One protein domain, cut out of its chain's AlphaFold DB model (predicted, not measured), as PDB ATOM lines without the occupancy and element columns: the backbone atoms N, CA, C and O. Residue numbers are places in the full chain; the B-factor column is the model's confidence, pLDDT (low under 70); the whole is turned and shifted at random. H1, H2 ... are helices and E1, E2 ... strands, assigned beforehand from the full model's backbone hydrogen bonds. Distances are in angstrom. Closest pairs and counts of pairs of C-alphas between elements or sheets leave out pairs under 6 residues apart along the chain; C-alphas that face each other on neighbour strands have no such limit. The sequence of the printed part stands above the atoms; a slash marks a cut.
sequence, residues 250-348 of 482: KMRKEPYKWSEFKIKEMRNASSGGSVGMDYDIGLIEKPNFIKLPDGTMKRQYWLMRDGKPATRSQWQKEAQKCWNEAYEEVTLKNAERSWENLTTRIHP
ATOM      1  N   LYS A 250      27.415  46.656  -1.282       94.38
ATOM      2  CA  LYS A 250      28.320  45.857  -2.122       94.38
ATOM      3  C   LYS A 250      27.572  44.795  -2.919       94.38
ATOM      4  O   LYS A 250      27.719  44.731  -4.134       94.38
ATOM      5  N   MET A 251      26.727  44.006  -2.260       93.88
ATOM      6  CA  MET A 251      26.000  42.910  -2.905       93.88
ATOM      7  C   MET A 251      25.062  43.394  -4.018       93.88
ATOM      8  O   MET A 251      24.853  42.669  -4.985       93.88
ATOM      9  N   ARG A 252      24.505  44.608  -3.908       94.06
ATOM     10  CA  ARG A 252      23.554  45.172  -4.885       94.06
ATOM     11  C   ARG A 252      24.215  45.944  -6.029       94.06
ATOM     12  O   ARG A 252      23.560  46.190  -7.039       94.06
ATOM     13  N   LYS A 253      25.476  46.353  -5.884       92.44
ATOM     14  CA  LYS A 253      26.227  47.098  -6.907       92.44
ATOM     15  C   LYS A 253      27.062  46.158  -7.778       92.44
ATOM     16  O   LYS A 253      27.181  44.963  -7.503       92.44
ATOM     17  N   GLU A 254      27.631  46.707  -8.847       81.69
ATOM     18  CA  GLU A 254      28.669  46.021  -9.622       81.69
ATOM     19  C   GLU A 254      29.840  45.611  -8.711       81.69
ATOM     20  O   GLU A 254      30.207  46.391  -7.825       81.69
ATOM     21  N   PRO A 255      30.442  44.423  -8.902       87.38
ATOM     22  CA  PRO A 255      30.196  43.441  -9.970       87.38
ATOM     23  C   PRO A 255      29.148  42.359  -9.626       87.38
ATOM     24  O   PRO A 255      29.018  41.364 -10.345       87.38
ATOM     25  N   TYR A 256      28.461  42.468  -8.482       90.00
ATOM     26  CA  TYR A 256      27.643  41.373  -7.952       90.00
ATOM     27  C   TYR A 256      26.167  41.476  -8.352       90.00
ATOM     28  O   TYR A 256      25.614  40.501  -8.857       90.00
ATOM     29  N   LYS A 257      25.539  42.649  -8.171       92.88
ATOM     30  CA  LYS A 257      24.148  42.935  -8.578       92.88
ATOM     31  C   LYS A 257      23.132  41.863  -8.150       92.88
ATOM     32  O   LYS A 257      22.317  41.385  -8.945       92.88
ATOM     33  N   TRP A 258      23.179  41.462  -6.886       92.75
ATOM     34  CA  TRP A 258      22.184  40.567  -6.307       92.75
ATOM     35  C   TRP A 258      20.839  41.271  -6.118       92.75
ATOM     36  O   TRP A 258      20.777  42.431  -5.704       92.75
ATOM     37  N   SER A 259      19.753  40.542  -6.387       88.19
ATOM     38  CA  SER A 259      18.387  40.978  -6.086       88.19
ATOM     39  C   SER A 259      18.139  41.111  -4.583       88.19
ATOM     40  O   SER A 259      18.957  40.713  -3.762       88.19
ATOM     41  N   GLU A 260      16.969  41.618  -4.197       89.56
ATOM     42  CA  GLU A 260      16.570  41.709  -2.789       89.56
ATOM     43  C   GLU A 260      16.621  40.345  -2.071       89.56
ATOM     44  O   GLU A 260      15.941  39.387  -2.448       89.56
ATOM     45  N   PHE A 261      17.394  40.284  -0.986       90.75
ATOM     46  CA  PHE A 261      17.460  39.165  -0.050       90.75
ATOM     47  C   PHE A 261      17.582  39.700   1.381       90.75
ATOM     48  O   PHE A 261      17.966  40.849   1.609       90.75
ATOM     49  N   LYS A 262      17.259  38.863   2.366       89.44
ATOM     50  CA  LYS A 262      17.348  39.220   3.785       89.44
ATOM     51  C   LYS A 262      18.278  38.268   4.507       89.44
ATOM     52  O   LYS A 262      18.239  37.071   4.238       89.44
ATOM     53  N   ILE A 263      19.073  38.798   5.424       87.94
ATOM     54  CA  ILE A 263      19.894  38.010   6.338       87.94
ATOM     55  C   ILE A 263      19.362  38.161   7.767       87.94
ATOM     56  O   ILE A 263      18.557  39.051   8.047       87.94
ATOM     57  N   LYS A 264      19.760  37.263   8.663       83.00
ATOM     58  CA  LYS A 264      19.462  37.347  10.095       83.00
ATOM     59  C   LYS A 264      20.622  36.804  10.916       83.00
ATOM     60  O   LYS A 264      21.259  35.845  10.499       83.00
ATOM     61  N   GLU A 265      20.850  37.368  12.096       78.31
ATOM     62  CA  GLU A 265      21.741  36.763  13.093       78.31
ATOM     63  C   GLU A 265      21.194  35.377  13.482       78.31
ATOM     64  O   GLU A 265      20.012  35.220  13.812       78.31
ATOM     65  N   MET A 266      22.051  34.362  13.413       70.06
ATOM     66  CA  MET A 266      21.740  32.984  13.771       70.06
ATOM     67  C   MET A 266      22.157  32.771  15.220       70.06
ATOM     68  O   MET A 266      23.297  32.435  15.523       70.06
ATOM     69  N   ARG A 267      21.219  32.993  16.143       62.34
ATOM     70  CA  ARG A 267      21.492  32.902  17.577       62.34
ATOM     71  C   ARG A 267      20.460  32.056  18.301       62.34
ATOM     72  O   ARG A 267      19.259  32.279  18.173       62.34
ATOM     73  N   ASN A 268      20.942  31.123  19.121       55.56
ATOM     74  CA  ASN A 268      20.085  30.324  19.994       55.56
ATOM     75  C   ASN A 268      19.353  31.233  20.990       55.56
ATOM     76  O   ASN A 268      19.981  32.068  21.648       55.56
ATOM     77  N   ALA A 269      18.042  31.028  21.156       49.00
ATOM     78  CA  ALA A 269      17.208  31.817  22.068       49.00
ATOM     79  C   ALA A 269      17.731  31.796  23.520       49.00
ATOM     80  O   ALA A 269      17.750  32.826  24.191       49.00
ATOM     81  N   SER A 270      18.265  30.653  23.969       49.25
ATOM     82  CA  SER A 270      18.890  30.476  25.291       49.25
ATOM     83  C   SER A 270      20.192  31.264  25.488       49.25
ATOM     84  O   SER A 270      20.672  31.402  26.608       49.25
ATOM     85  N   SER A 271      20.774  31.801  24.412       53.62
ATOM     86  CA  SER A 271      21.971  32.649  24.451       53.62
ATOM     87  C   SER A 271      21.643  34.143  24.399       53.62
ATOM     88  O   SER A 271      22.561  34.954  24.266       53.62
ATOM     89  N   GLY A 272      20.365  34.533  24.466       53.72
ATOM     90  CA  GLY A 272      19.940  35.932  24.433       53.72
ATOM     91  C   GLY A 272      20.582  36.760  25.552       53.72
ATOM     92  O   GLY A 272      20.474  36.425  26.726       53.72
ATOM     93  N   GLY A 273      21.280  37.839  25.190       58.12
ATOM     94  CA  GLY A 273      21.867  38.790  26.145       58.12
ATOM     95  C   GLY A 273      23.275  38.466  26.667       58.12
ATOM     96  O   GLY A 273      23.892  39.350  27.256       58.12
ATOM     97  N   SER A 274      23.821  37.270  26.416       66.50
ATOM     98  CA  SER A 274      25.229  36.941  26.720       66.50
ATOM     99  C   SER A 274      26.191  37.469  25.650       66.50
ATOM    100  O   SER A 274      25.758  37.954  24.607       66.50
ATOM    101  N   VAL A 275      27.501  37.413  25.866       75.50
ATOM    102  CA  VAL A 275      28.461  37.756  24.802       75.50
ATOM    103  C   VAL A 275      28.618  36.591  23.819       75.50
ATOM    104  O   VAL A 275      28.835  35.436  24.214       75.50
ATOM    105  N   GLY A 276      28.449  36.888  22.527       75.50
ATOM    106  CA  GLY A 276      28.728  35.956  21.435       75.50
ATOM    107  C   GLY A 276      30.234  35.751  21.294       75.50
ATOM    108  O   GLY A 276      30.987  36.714  21.396       75.50
ATOM    109  N   MET A 277      30.671  34.501  21.123       76.19
ATOM    110  CA  MET A 277      32.061  34.249  20.711       76.19
ATOM    111  C   MET A 277      32.158  34.454  19.203       76.19
ATOM    112  O   MET A 277      32.989  35.232  18.743       76.19
ATOM    113  N   ASP A 278      31.213  33.855  18.489       72.81
ATOM    114  CA  ASP A 278      31.069  33.921  17.042       72.81
ATOM    115  C   ASP A 278      29.918  34.874  16.693       72.81
ATOM    116  O   ASP A 278      28.979  35.046  17.488       72.81
ATOM    117  N   TYR A 279      29.988  35.490  15.515       74.62
ATOM    118  CA  TYR A 279      28.863  36.198  14.917       74.62
ATOM    119  C   TYR A 279      28.448  35.484  13.636       74.62
ATOM    120  O   TYR A 279      29.008  35.707  12.563       74.62
ATOM    121  N   ASP A 280      27.465  34.600  13.786       74.81
ATOM    122  CA  ASP A 280      26.909  33.819  12.691       74.81
ATOM    123  C   ASP A 280      25.700  34.531  12.088       74.81
ATOM    124  O   ASP A 280      24.732  34.874  12.775       74.81
ATOM    125  N   ILE A 281      25.721  34.708  10.773       79.00
ATOM    126  CA  ILE A 281      24.656  35.361  10.019       79.00
ATOM    127  C   ILE A 281      24.149  34.403   8.959       79.00
ATOM    128  O   ILE A 281      24.930  33.804   8.233       79.00
ATOM    129  N   GLY A 282      22.834  34.267   8.854       79.00
ATOM    130  CA  GLY A 282      22.174  33.346   7.945       79.00
ATOM    131  C   GLY A 282      21.360  34.057   6.876       79.00
ATOM    132  O   GLY A 282      20.661  35.029   7.166       79.00
ATOM    133  N   LEU A 283      21.366  33.525   5.655       80.88
ATOM    134  CA  LEU A 283      20.362  33.874   4.645       80.88
ATOM    135  C   LEU A 283      18.960  33.466   5.121       80.88
ATOM    136  O   LEU A 283      18.741  32.330   5.544       80.88
ATOM    137  N   ILE A 284      17.977  34.361   5.006       82.06
ATOM    138  CA  ILE A 284      16.564  33.995   5.158       82.06
ATOM    139  C   ILE A 284      16.121  33.298   3.871       82.06
ATOM    140  O   ILE A 284      15.747  33.938   2.886       82.06
ATOM    141  N   GLU A 285      16.204  31.971   3.884       74.12
ATOM    142  CA  GLU A 285      15.911  31.142   2.721       74.12
ATOM    143  C   GLU A 285      14.416  31.075   2.390       74.12
ATOM    144  O   GLU A 285      13.561  30.982   3.273       74.12
ATOM    145  N   LYS A 286      14.107  31.066   1.089       78.06
ATOM    146  CA  LYS A 286      12.789  30.706   0.550       78.06
ATOM    147  C   LYS A 286      12.849  29.309  -0.087       78.06
ATOM    148  O   LYS A 286      13.929  28.879  -0.523       78.06
ATOM    149  N   PRO A 287      11.722  28.576  -0.130       70.00
ATOM    150  CA  PRO A 287      11.684  27.282  -0.792       70.00
ATOM    151  C   PRO A 287      11.970  27.445  -2.291       70.00
ATOM    152  O   PRO A 287      11.531  28.398  -2.926       70.00
ATOM    153  N   ASN A 288      12.719  26.504  -2.866       67.12
ATOM    154  CA  ASN A 288      13.024  26.513  -4.303       67.12
ATOM    155  C   ASN A 288      11.848  26.014  -5.150       67.12
ATOM    156  O   ASN A 288      11.885  26.125  -6.372       67.12
ATOM    157  N   PHE A 289      10.817  25.463  -4.509       72.62
ATOM    158  CA  PHE A 289       9.592  25.015  -5.147       72.62
ATOM    159  C   PHE A 289       8.391  25.441  -4.316       72.62
ATOM    160  O   PHE A 289       8.401  25.325  -3.091       72.62
ATOM    161  N   ILE A 290       7.350  25.899  -4.996       82.31
ATOM    162  CA  ILE A 290       6.052  26.210  -4.405       82.31
ATOM    163  C   ILE A 290       5.015  25.245  -4.968       82.31
ATOM    164  O   ILE A 290       5.020  24.953  -6.165       82.31
ATOM    165  N   LYS A 291       4.136  24.747  -4.099       83.31
ATOM    166  CA  LYS A 291       3.008  23.913  -4.506       83.31
ATOM    167  C   LYS A 291       1.892  24.814  -5.029       83.31
ATOM    168  O   LYS A 291       1.489  25.749  -4.338       83.31
ATOM    169  N   LEU A 292       1.432  24.560  -6.246       87.12
ATOM    170  CA  LEU A 292       0.306  25.259  -6.857       87.12
ATOM    171  C   LEU A 292      -1.033  24.652  -6.383       87.12
ATOM    172  O   LEU A 292      -1.041  23.534  -5.857       87.12
ATOM    173  N   PRO A 293      -2.170  25.361  -6.546       90.19
ATOM    174  CA  PRO A 293      -3.489  24.865  -6.134       90.19
ATOM    175  C   PRO A 293      -3.891  23.521  -6.760       90.19
ATOM    176  O   PRO A 293      -4.624  22.757  -6.144       90.19
ATOM    177  N   ASP A 294      -3.377  23.216  -7.951       88.25
ATOM    178  CA  ASP A 294      -3.588  21.953  -8.671       88.25
ATOM    179  C   ASP A 294      -2.706  20.793  -8.164       88.25
ATOM    180  O   ASP A 294      -2.755  19.683  -8.687       88.25
ATOM    181  N   GLY A 295      -1.886  21.035  -7.138       85.44
ATOM    182  CA  GLY A 295      -0.981  20.053  -6.551       85.44
ATOM    183  C   GLY A 295       0.385  19.942  -7.231       85.44
ATOM    184  O   GLY A 295       1.256  19.267  -6.677       85.44
ATOM    185  N   THR A 296       0.611  20.618  -8.362       85.56
ATOM    186  CA  THR A 296       1.896  20.606  -9.072       85.56
ATOM    187  C   THR A 296       2.945  21.480  -8.377       85.56
ATOM    188  O   THR A 296       2.631  22.393  -7.611       85.56
ATOM    189  N   MET A 297       4.226  21.190  -8.620       80.44
ATOM    190  CA  MET A 297       5.348  21.931  -8.037       80.44
ATOM    191  C   MET A 297       5.949  22.877  -9.071       80.44
ATOM    192  O   MET A 297       6.454  22.443 -10.105       80.44
ATOM    193  N   LYS A 298       5.961  24.177  -8.770       77.06
ATOM    194  CA  LYS A 298       6.607  25.191  -9.608       77.06
ATOM    195  C   LYS A 298       7.935  25.608  -9.000       77.06
ATOM    196  O   LYS A 298       7.985  26.009  -7.836       77.06
ATOM    197  N   ARG A 299       9.005  25.576  -9.797       76.56
ATOM    198  CA  ARG A 299      10.310  26.101  -9.379       76.56
ATOM    199  C   ARG A 299      10.212  27.609  -9.131       76.56
ATOM    200  O   ARG A 299       9.776  28.366  -9.996       76.56
ATOM    201  N   GLN A 300      10.622  28.033  -7.944       76.25
ATOM    202  CA  GLN A 300      10.704  29.424  -7.530       76.25
ATOM    203  C   GLN A 300      12.163  29.882  -7.589       76.25
ATOM    204  O   GLN A 300      12.998  29.470  -6.783       76.25
ATOM    205  N   TYR A 301      12.458  30.781  -8.521       77.88
ATOM    206  CA  TYR A 301      13.736  31.482  -8.576       77.88
ATOM    207  C   TYR A 301      13.624  32.768  -7.765       77.88
ATOM    208  O   TYR A 301      12.974  33.721  -8.181       77.88
ATOM    209  N   TRP A 302      14.189  32.759  -6.562       79.94
ATOM    210  CA  TRP A 302      14.102  33.889  -5.632       79.94
ATOM    211  C   TRP A 302      15.455  34.549  -5.349       79.94
ATOM    212  O   TRP A 302      15.482  35.673  -4.855       79.94
ATOM    213  N   LEU A 303      16.554  33.863  -5.664       83.69
ATOM    214  CA  LEU A 303      17.901  34.418  -5.686       83.69
ATOM    215  C   LEU A 303      18.272  34.723  -7.130       83.69
ATOM    216  O   LEU A 303      18.338  33.811  -7.957       83.69
ATOM    217  N   MET A 304      18.521  35.997  -7.416       87.25
ATOM    218  CA  MET A 304      18.939  36.449  -8.736       87.25
ATOM    219  C   MET A 304      20.253  37.212  -8.615       87.25
ATOM    220  O   MET A 304      20.394  38.071  -7.743       87.25
ATOM    221  N   ARG A 305      21.186  36.920  -9.516       89.69
ATOM    222  CA  ARG A 305      22.429  37.661  -9.716       89.69
ATOM    223  C   ARG A 305      22.399  38.248 -11.120       89.69
ATOM    224  O   ARG A 305      22.255  37.493 -12.079       89.69
ATOM    225  N   ASP A 306      22.491  39.570 -11.234       91.31
ATOM    226  CA  ASP A 306      22.450  40.283 -12.523       91.31
ATOM    227  C   ASP A 306      21.248  39.850 -13.396       91.31
ATOM    228  O   ASP A 306      21.365  39.510 -14.571       91.31
ATOM    229  N   GLY A 307      20.070  39.746 -12.770       86.25
ATOM    230  CA  GLY A 307      18.822  39.336 -13.429       86.25
ATOM    231  C   GLY A 307      18.700  37.844 -13.768       86.25
ATOM    232  O   GLY A 307      17.638  37.418 -14.220       86.25
ATOM    233  N   LYS A 308      19.732  37.028 -13.517       87.50
ATOM    234  CA  LYS A 308      19.725  35.581 -13.777       87.50
ATOM    235  C   LYS A 308      19.547  34.782 -12.483       87.50
ATOM    236  O   LYS A 308      20.111  35.169 -11.459       87.50
ATOM    237  N   PRO A 309      18.818  33.653 -12.505       84.94
ATOM    238  CA  PRO A 309      18.757  32.757 -11.360       84.94
ATOM    239  C   PRO A 309      20.144  32.309 -10.900       84.94
ATOM    240  O   PRO A 309      20.970  31.913 -11.719       84.94
ATOM    241  N   ALA A 310      20.379  32.334  -9.591       80.44
ATOM    242  CA  ALA A 310      21.651  31.941  -8.998       80.44
ATOM    243  C   ALA A 310      21.457  30.955  -7.838       80.44
ATOM    244  O   ALA A 310      20.384  30.860  -7.235       80.44
ATOM    245  N   THR A 311      22.503  30.183  -7.539       77.81
ATOM    246  CA  THR A 311      22.464  29.164  -6.483       77.81
ATOM    247  C   THR A 311      22.798  29.758  -5.115       77.81
ATOM    248  O   THR A 311      23.436  30.804  -5.000       77.81
ATOM    249  N   ARG A 312      22.408  29.054  -4.044       72.38
ATOM    250  CA  ARG A 312      22.786  29.422  -2.669       72.38
ATOM    251  C   ARG A 312      24.293  29.326  -2.436       72.38
ATOM    252  O   ARG A 312      24.834  30.169  -1.738       72.38
ATOM    253  N   SER A 313      24.963  28.344  -3.047       68.69
ATOM    254  CA  SER A 313      26.425  28.201  -2.981       68.69
ATOM    255  C   SER A 313      27.128  29.418  -3.590       68.69
ATOM    256  O   SER A 313      28.005  30.020  -2.969       68.69
ATOM    257  N   GLN A 314      26.660  29.855  -4.761       77.88
ATOM    258  CA  GLN A 314      27.166  31.062  -5.402       77.88
ATOM    259  C   GLN A 314      26.915  32.309  -4.547       77.88
ATOM    260  O   GLN A 314      27.832  33.105  -4.349       77.88
ATOM    261  N   TRP A 315      25.700  32.451  -4.001       82.88
ATOM    262  CA  TRP A 315      25.376  33.542  -3.082       82.88
ATOM    263  C   TRP A 315      26.292  33.533  -1.861       82.88
ATOM    264  O   TRP A 315      26.859  34.564  -1.541       82.88
ATOM    265  N   GLN A 316      26.499  32.383  -1.218       75.19
ATOM    266  CA  GLN A 316      27.314  32.271  -0.009       75.19
ATOM    267  C   GLN A 316      28.766  32.685  -0.256       75.19
ATOM    268  O   GLN A 316      29.321  33.453   0.525       75.19
ATOM    269  N   LYS A 317      29.375  32.217  -1.353       79.19
ATOM    270  CA  LYS A 317      30.764  32.554  -1.699       79.19
ATOM    271  C   LYS A 317      30.951  34.060  -1.894       79.19
ATOM    272  O   LYS A 317      31.895  34.644  -1.366       79.19
ATOM    273  N   GLU A 318      30.052  34.692  -2.646       86.81
ATOM    274  CA  GLU A 318      30.112  36.134  -2.912       86.81
ATOM    275  C   GLU A 318      29.713  36.959  -1.684       86.81
ATOM    276  O   GLU A 318      30.340  37.981  -1.399       86.81
ATOM    277  N   ALA A 319      28.733  36.487  -0.913       86.00
ATOM    278  CA  ALA A 319      28.271  37.134   0.303       86.00
ATOM    279  C   ALA A 319      29.346  37.127   1.393       86.00
ATOM    280  O   ALA A 319      29.583  38.172   1.989       86.00
ATOM    281  N   GLN A 320      30.049  36.010   1.616       82.25
ATOM    282  CA  GLN A 320      31.159  35.965   2.572       82.25
ATOM    283  C   GLN A 320      32.265  36.947   2.173       82.25
ATOM    284  O   GLN A 320      32.763  37.690   3.014       82.25
ATOM    285  N   LYS A 321      32.611  37.017   0.879       86.69
ATOM    286  CA  LYS A 321      33.595  37.990   0.387       86.69
ATOM    287  C   LYS A 321      33.137  39.431   0.636       86.69
ATOM    288  O   LYS A 321      33.895  40.226   1.185       86.69
ATOM    289  N   CYS A 322      31.892  39.760   0.288       89.19
ATOM    290  CA  CYS A 322      31.336  41.093   0.525       89.19
ATOM    291  C   CYS A 322      31.260  41.435   2.015       89.19
ATOM    292  O   CYS A 322      31.494  42.585   2.376       89.19
ATOM    293  N   TRP A 323      30.930  40.463   2.869       87.12
ATOM    294  CA  TRP A 323      30.890  40.643   4.317       87.12
ATOM    295  C   TRP A 323      32.284  40.940   4.864       87.12
ATOM    296  O   TRP A 323      32.448  41.913   5.593       87.12
ATOM    297  N   ASN A 324      33.295  40.174   4.445       82.00
ATOM    298  CA  ASN A 324      34.687  40.383   4.846       82.00
ATOM    299  C   ASN A 324      35.171  41.796   4.488       82.00
ATOM    300  O   ASN A 324      35.671  42.505   5.358       82.00
ATOM    301  N   GLU A 325      34.954  42.228   3.243       85.19
ATOM    302  CA  GLU A 325      35.304  43.582   2.798       85.19
ATOM    303  C   GLU A 325      34.510  44.664   3.551       85.19
ATOM    304  O   GLU A 325      35.057  45.690   3.945       85.19
ATOM    305  N   ALA A 326      33.204  44.459   3.756       88.38
ATOM    306  CA  ALA A 326      32.359  45.412   4.474       88.38
ATOM    307  C   ALA A 326      32.805  45.569   5.934       88.38
ATOM    308  O   ALA A 326      32.848  46.685   6.455       88.38
ATOM    309  N   TYR A 327      33.146  44.459   6.584       80.81
ATOM    310  CA  TYR A 327      33.624  44.437   7.955       80.81
ATOM    311  C   TYR A 327      34.974  45.147   8.071       80.81
ATOM    312  O   TYR A 327      35.123  46.023   8.924       80.81
ATOM    313  N   GLU A 328      35.920  44.854   7.178       81.31
ATOM    314  CA  GLU A 328      37.226  45.515   7.137       81.31
ATOM    315  C   GLU A 328      37.100  47.026   6.921       81.31
ATOM    316  O   GLU A 328      37.677  47.801   7.675       81.31
ATOM    317  N   GLU A 329      36.263  47.482   5.990       82.38
ATOM    318  CA  GLU A 329      36.060  48.918   5.770       82.38
ATOM    319  C   GLU A 329      35.440  49.653   6.973       82.38
ATOM    320  O   GLU A 329      35.651  50.853   7.151       82.38
ATOM    321  N   VAL A 330      34.623  48.970   7.780       77.75
ATOM    322  CA  VAL A 330      33.905  49.567   8.924       77.75
ATOM    323  C   VAL A 330      34.722  49.520  10.216       77.75
ATOM    324  O   VAL A 330      34.523  50.347  11.117       77.75
ATOM    325  N   THR A 331      35.600  48.527  10.337       74.75
ATOM    326  CA  THR A 331      36.291  48.191  11.589       74.75
ATOM    327  C   THR A 331      37.809  48.283  11.492       74.75
ATOM    328  O   THR A 331      38.471  48.369  12.525       74.75
ATOM    329  N   LEU A 332      38.363  48.280  10.276       79.25
ATOM    330  CA  LEU A 332      39.787  48.099   9.982       79.25
ATOM    331  C   LEU A 332      40.345  46.785  10.559       79.25
ATOM    332  O   LEU A 332      41.526  46.689  10.896       79.25
ATOM    333  N   LYS A 333      39.476  45.782  10.740       72.62
ATOM    334  CA  LYS A 333      39.814  44.442  11.225       72.62
ATOM    335  C   LYS A 333      39.383  43.395  10.212       72.62
ATOM    336  O   LYS A 333      38.425  43.577   9.473       72.62
ATOM    337  N   ASN A 334      40.071  42.262  10.236       70.75
ATOM    338  CA  ASN A 334      39.693  41.111   9.437       70.75
ATOM    339  C   ASN A 334      38.494  40.373  10.075       70.75
ATOM    340  O   ASN A 334      38.475  40.127  11.286       70.75
ATOM    341  N   ALA A 335      37.504  40.036   9.245       63.91
ATOM    342  CA  ALA A 335      36.267  39.365   9.643       63.91
ATOM    343  C   ALA A 335      36.499  37.925  10.132       63.91
ATOM    344  O   ALA A 335      35.991  37.544  11.184       63.91
ATOM    345  N   GLU A 336      37.334  37.158   9.430       65.50
ATOM    346  CA  GLU A 336      37.668  35.768   9.776       65.50
ATOM    347  C   GLU A 336      38.324  35.683  11.166       65.50
ATOM    348  O   GLU A 336      37.853  34.953  12.031       65.50
ATOM    349  N   ARG A 337      39.309  36.546  11.451       64.56
ATOM    350  CA  ARG A 337      39.939  36.682  12.780       64.56
ATOM    351  C   ARG A 337      38.990  37.204  13.860       64.56
ATOM    352  O   ARG A 337      39.251  37.027  15.048       64.56
ATOM    353  N   SER A 338      37.909  37.871  13.465       61.00
ATOM    354  CA  SER A 338      36.861  38.327  14.384       61.00
ATOM    355  C   SER A 338      35.763  37.277  14.597       61.00
ATOM    356  O   SER A 338      34.885  37.496  15.433       61.00
ATOM    357  N   TRP A 339      35.854  36.129  13.910       69.50
ATOM    358  CA  TRP A 339      34.867  35.044  13.877       69.50
ATOM    359  C   TRP A 339      33.493  35.506  13.380       69.50
ATOM    360  O   TRP A 339      32.452  35.230  13.976       69.50
ATOM    361  N   GLU A 340      33.518  36.260  12.284       69.94
ATOM    362  CA  GLU A 340      32.351  36.779  11.577       69.94
ATOM    363  C   GLU A 340      32.044  35.879  10.372       69.94
ATOM    364  O   GLU A 340      32.721  35.943   9.342       69.94
ATOM    365  N   ASN A 341      31.013  35.044  10.493       69.19
ATOM    366  CA  ASN A 341      30.698  34.023   9.498       69.19
ATOM    367  C   ASN A 341      29.317  34.233   8.887       69.19
ATOM    368  O   ASN A 341      28.324  34.488   9.572       69.19
ATOM    369  N   LEU A 342      29.244  34.057   7.571       66.94
ATOM    370  CA  LEU A 342      28.009  34.118   6.814       66.94
ATOM    371  C   LEU A 342      27.674  32.718   6.293       66.94
ATOM    372  O   LEU A 342      28.307  32.161   5.397       66.94
ATOM    373  N   THR A 343      26.647  32.133   6.893       62.34
ATOM    374  CA  THR A 343      26.231  30.753   6.682       62.34
ATOM    375  C   THR A 343      24.954  30.684   5.846       62.34
ATOM    376  O   THR A 343      24.064  31.537   5.890       62.34
ATOM    377  N   THR A 344      24.843  29.632   5.046       53.19
ATOM    378  CA  THR A 344      23.554  29.161   4.525       53.19
ATOM    379  C   THR A 344      23.315  27.766   5.067       53.19
ATOM    380  O   THR A 344      24.220  27.165   5.653       53.19
ATOM    381  N   ARG A 345      22.134  27.190   4.820       47.66
ATOM    382  CA  ARG A 345      21.879  25.800   5.201       47.66
ATOM    383  C   ARG A 345      22.871  24.812   4.566       47.66
ATOM    384  O   ARG A 345      22.987  23.708   5.061       47.66
ATOM    385  N   ILE A 346      23.601  25.186   3.513       43.00
ATOM    386  CA  ILE A 346      24.564  24.320   2.805       43.00
ATOM    387  C   ILE A 346      25.993  24.439   3.384       43.00
ATOM    388  O   ILE A 346      26.917  23.796   2.898       43.00
ATOM    389  N   HIS A 347      26.216  25.259   4.416       46.06
ATOM    390  CA  HIS A 347      27.553  25.423   4.991       46.06
ATOM    391  C   HIS A 347      28.034  24.108   5.652       46.06
ATOM    392  O   HIS A 347      27.266  23.535   6.428       46.06
ATOM    393  N   PRO A 348      29.288  23.650   5.426       46.59
ATOM    394  CA  PRO A 348      29.816  22.406   6.007       46.59
ATOM    395  C   PRO A 348      29.702  22.339   7.535       46.59
ATOM    396  O   PRO A 348      29.526  21.273   8.104       46.59
TER     397      PRO A 348
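This is residues 250 to 348 of the 482 residues of an uncharacterized protein of Smithella sp (UniProt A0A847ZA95). With little regular structure, the model is a small sheet, E1, E2 and E5, with the long helix H1 over one face in two layers; the hairpin E3 and E4 lies far off, and residues 268 to 275 stick out. Mixed in class, the printed part has 99 residues, 38 in five named strands and one helix, ordered E1 E2 E3 E4 H1 E5. The sheet, order E1, E2, E5, is mixed. The whole is loose, radius of gyration of the C-alphas 16.0 A, spanning 51 by 38 by 22 A.

E1 is residues 263 to 265, from C-alpha 263 at (19.894, 38.010, 6.338); E2 is residues 279 to 283, 13.5 A; E5 is residues 340 to 343, ending with C-alpha 343 at (26.231, 30.753, 6.682). H1 is 312 to 331, 27.2 A; E3 289 to 291; E4 297 to 299.

E1 and E2 form an antiparallel hairpin (N 264 to O 282, 2.8 A). E2 and E5 are parallel; N 343 and O 281 are 2.7 A apart. H1 is on the sheet, height 8.6 A, over E5 and along the strands at 16 degrees on the local plane; their closest C-alphas, Gln 320 and Leu 342, are 5.6 A apart. Every O i to N i+4 pair in H1 is within hydrogen-bond range. E3 and E4 form an antiparallel hairpin, N 290 to O 298 being 2.9 A; E3 and H1 are apart.

The farthest C-alphas, Asp 294 and Leu 332, are 54.0 A apart. The printed part has no cut; links E1 to E2 and E4 to H1 are long. pLDDT is under 70 at residues 267 to 274, 288, 313 and 335 to 348.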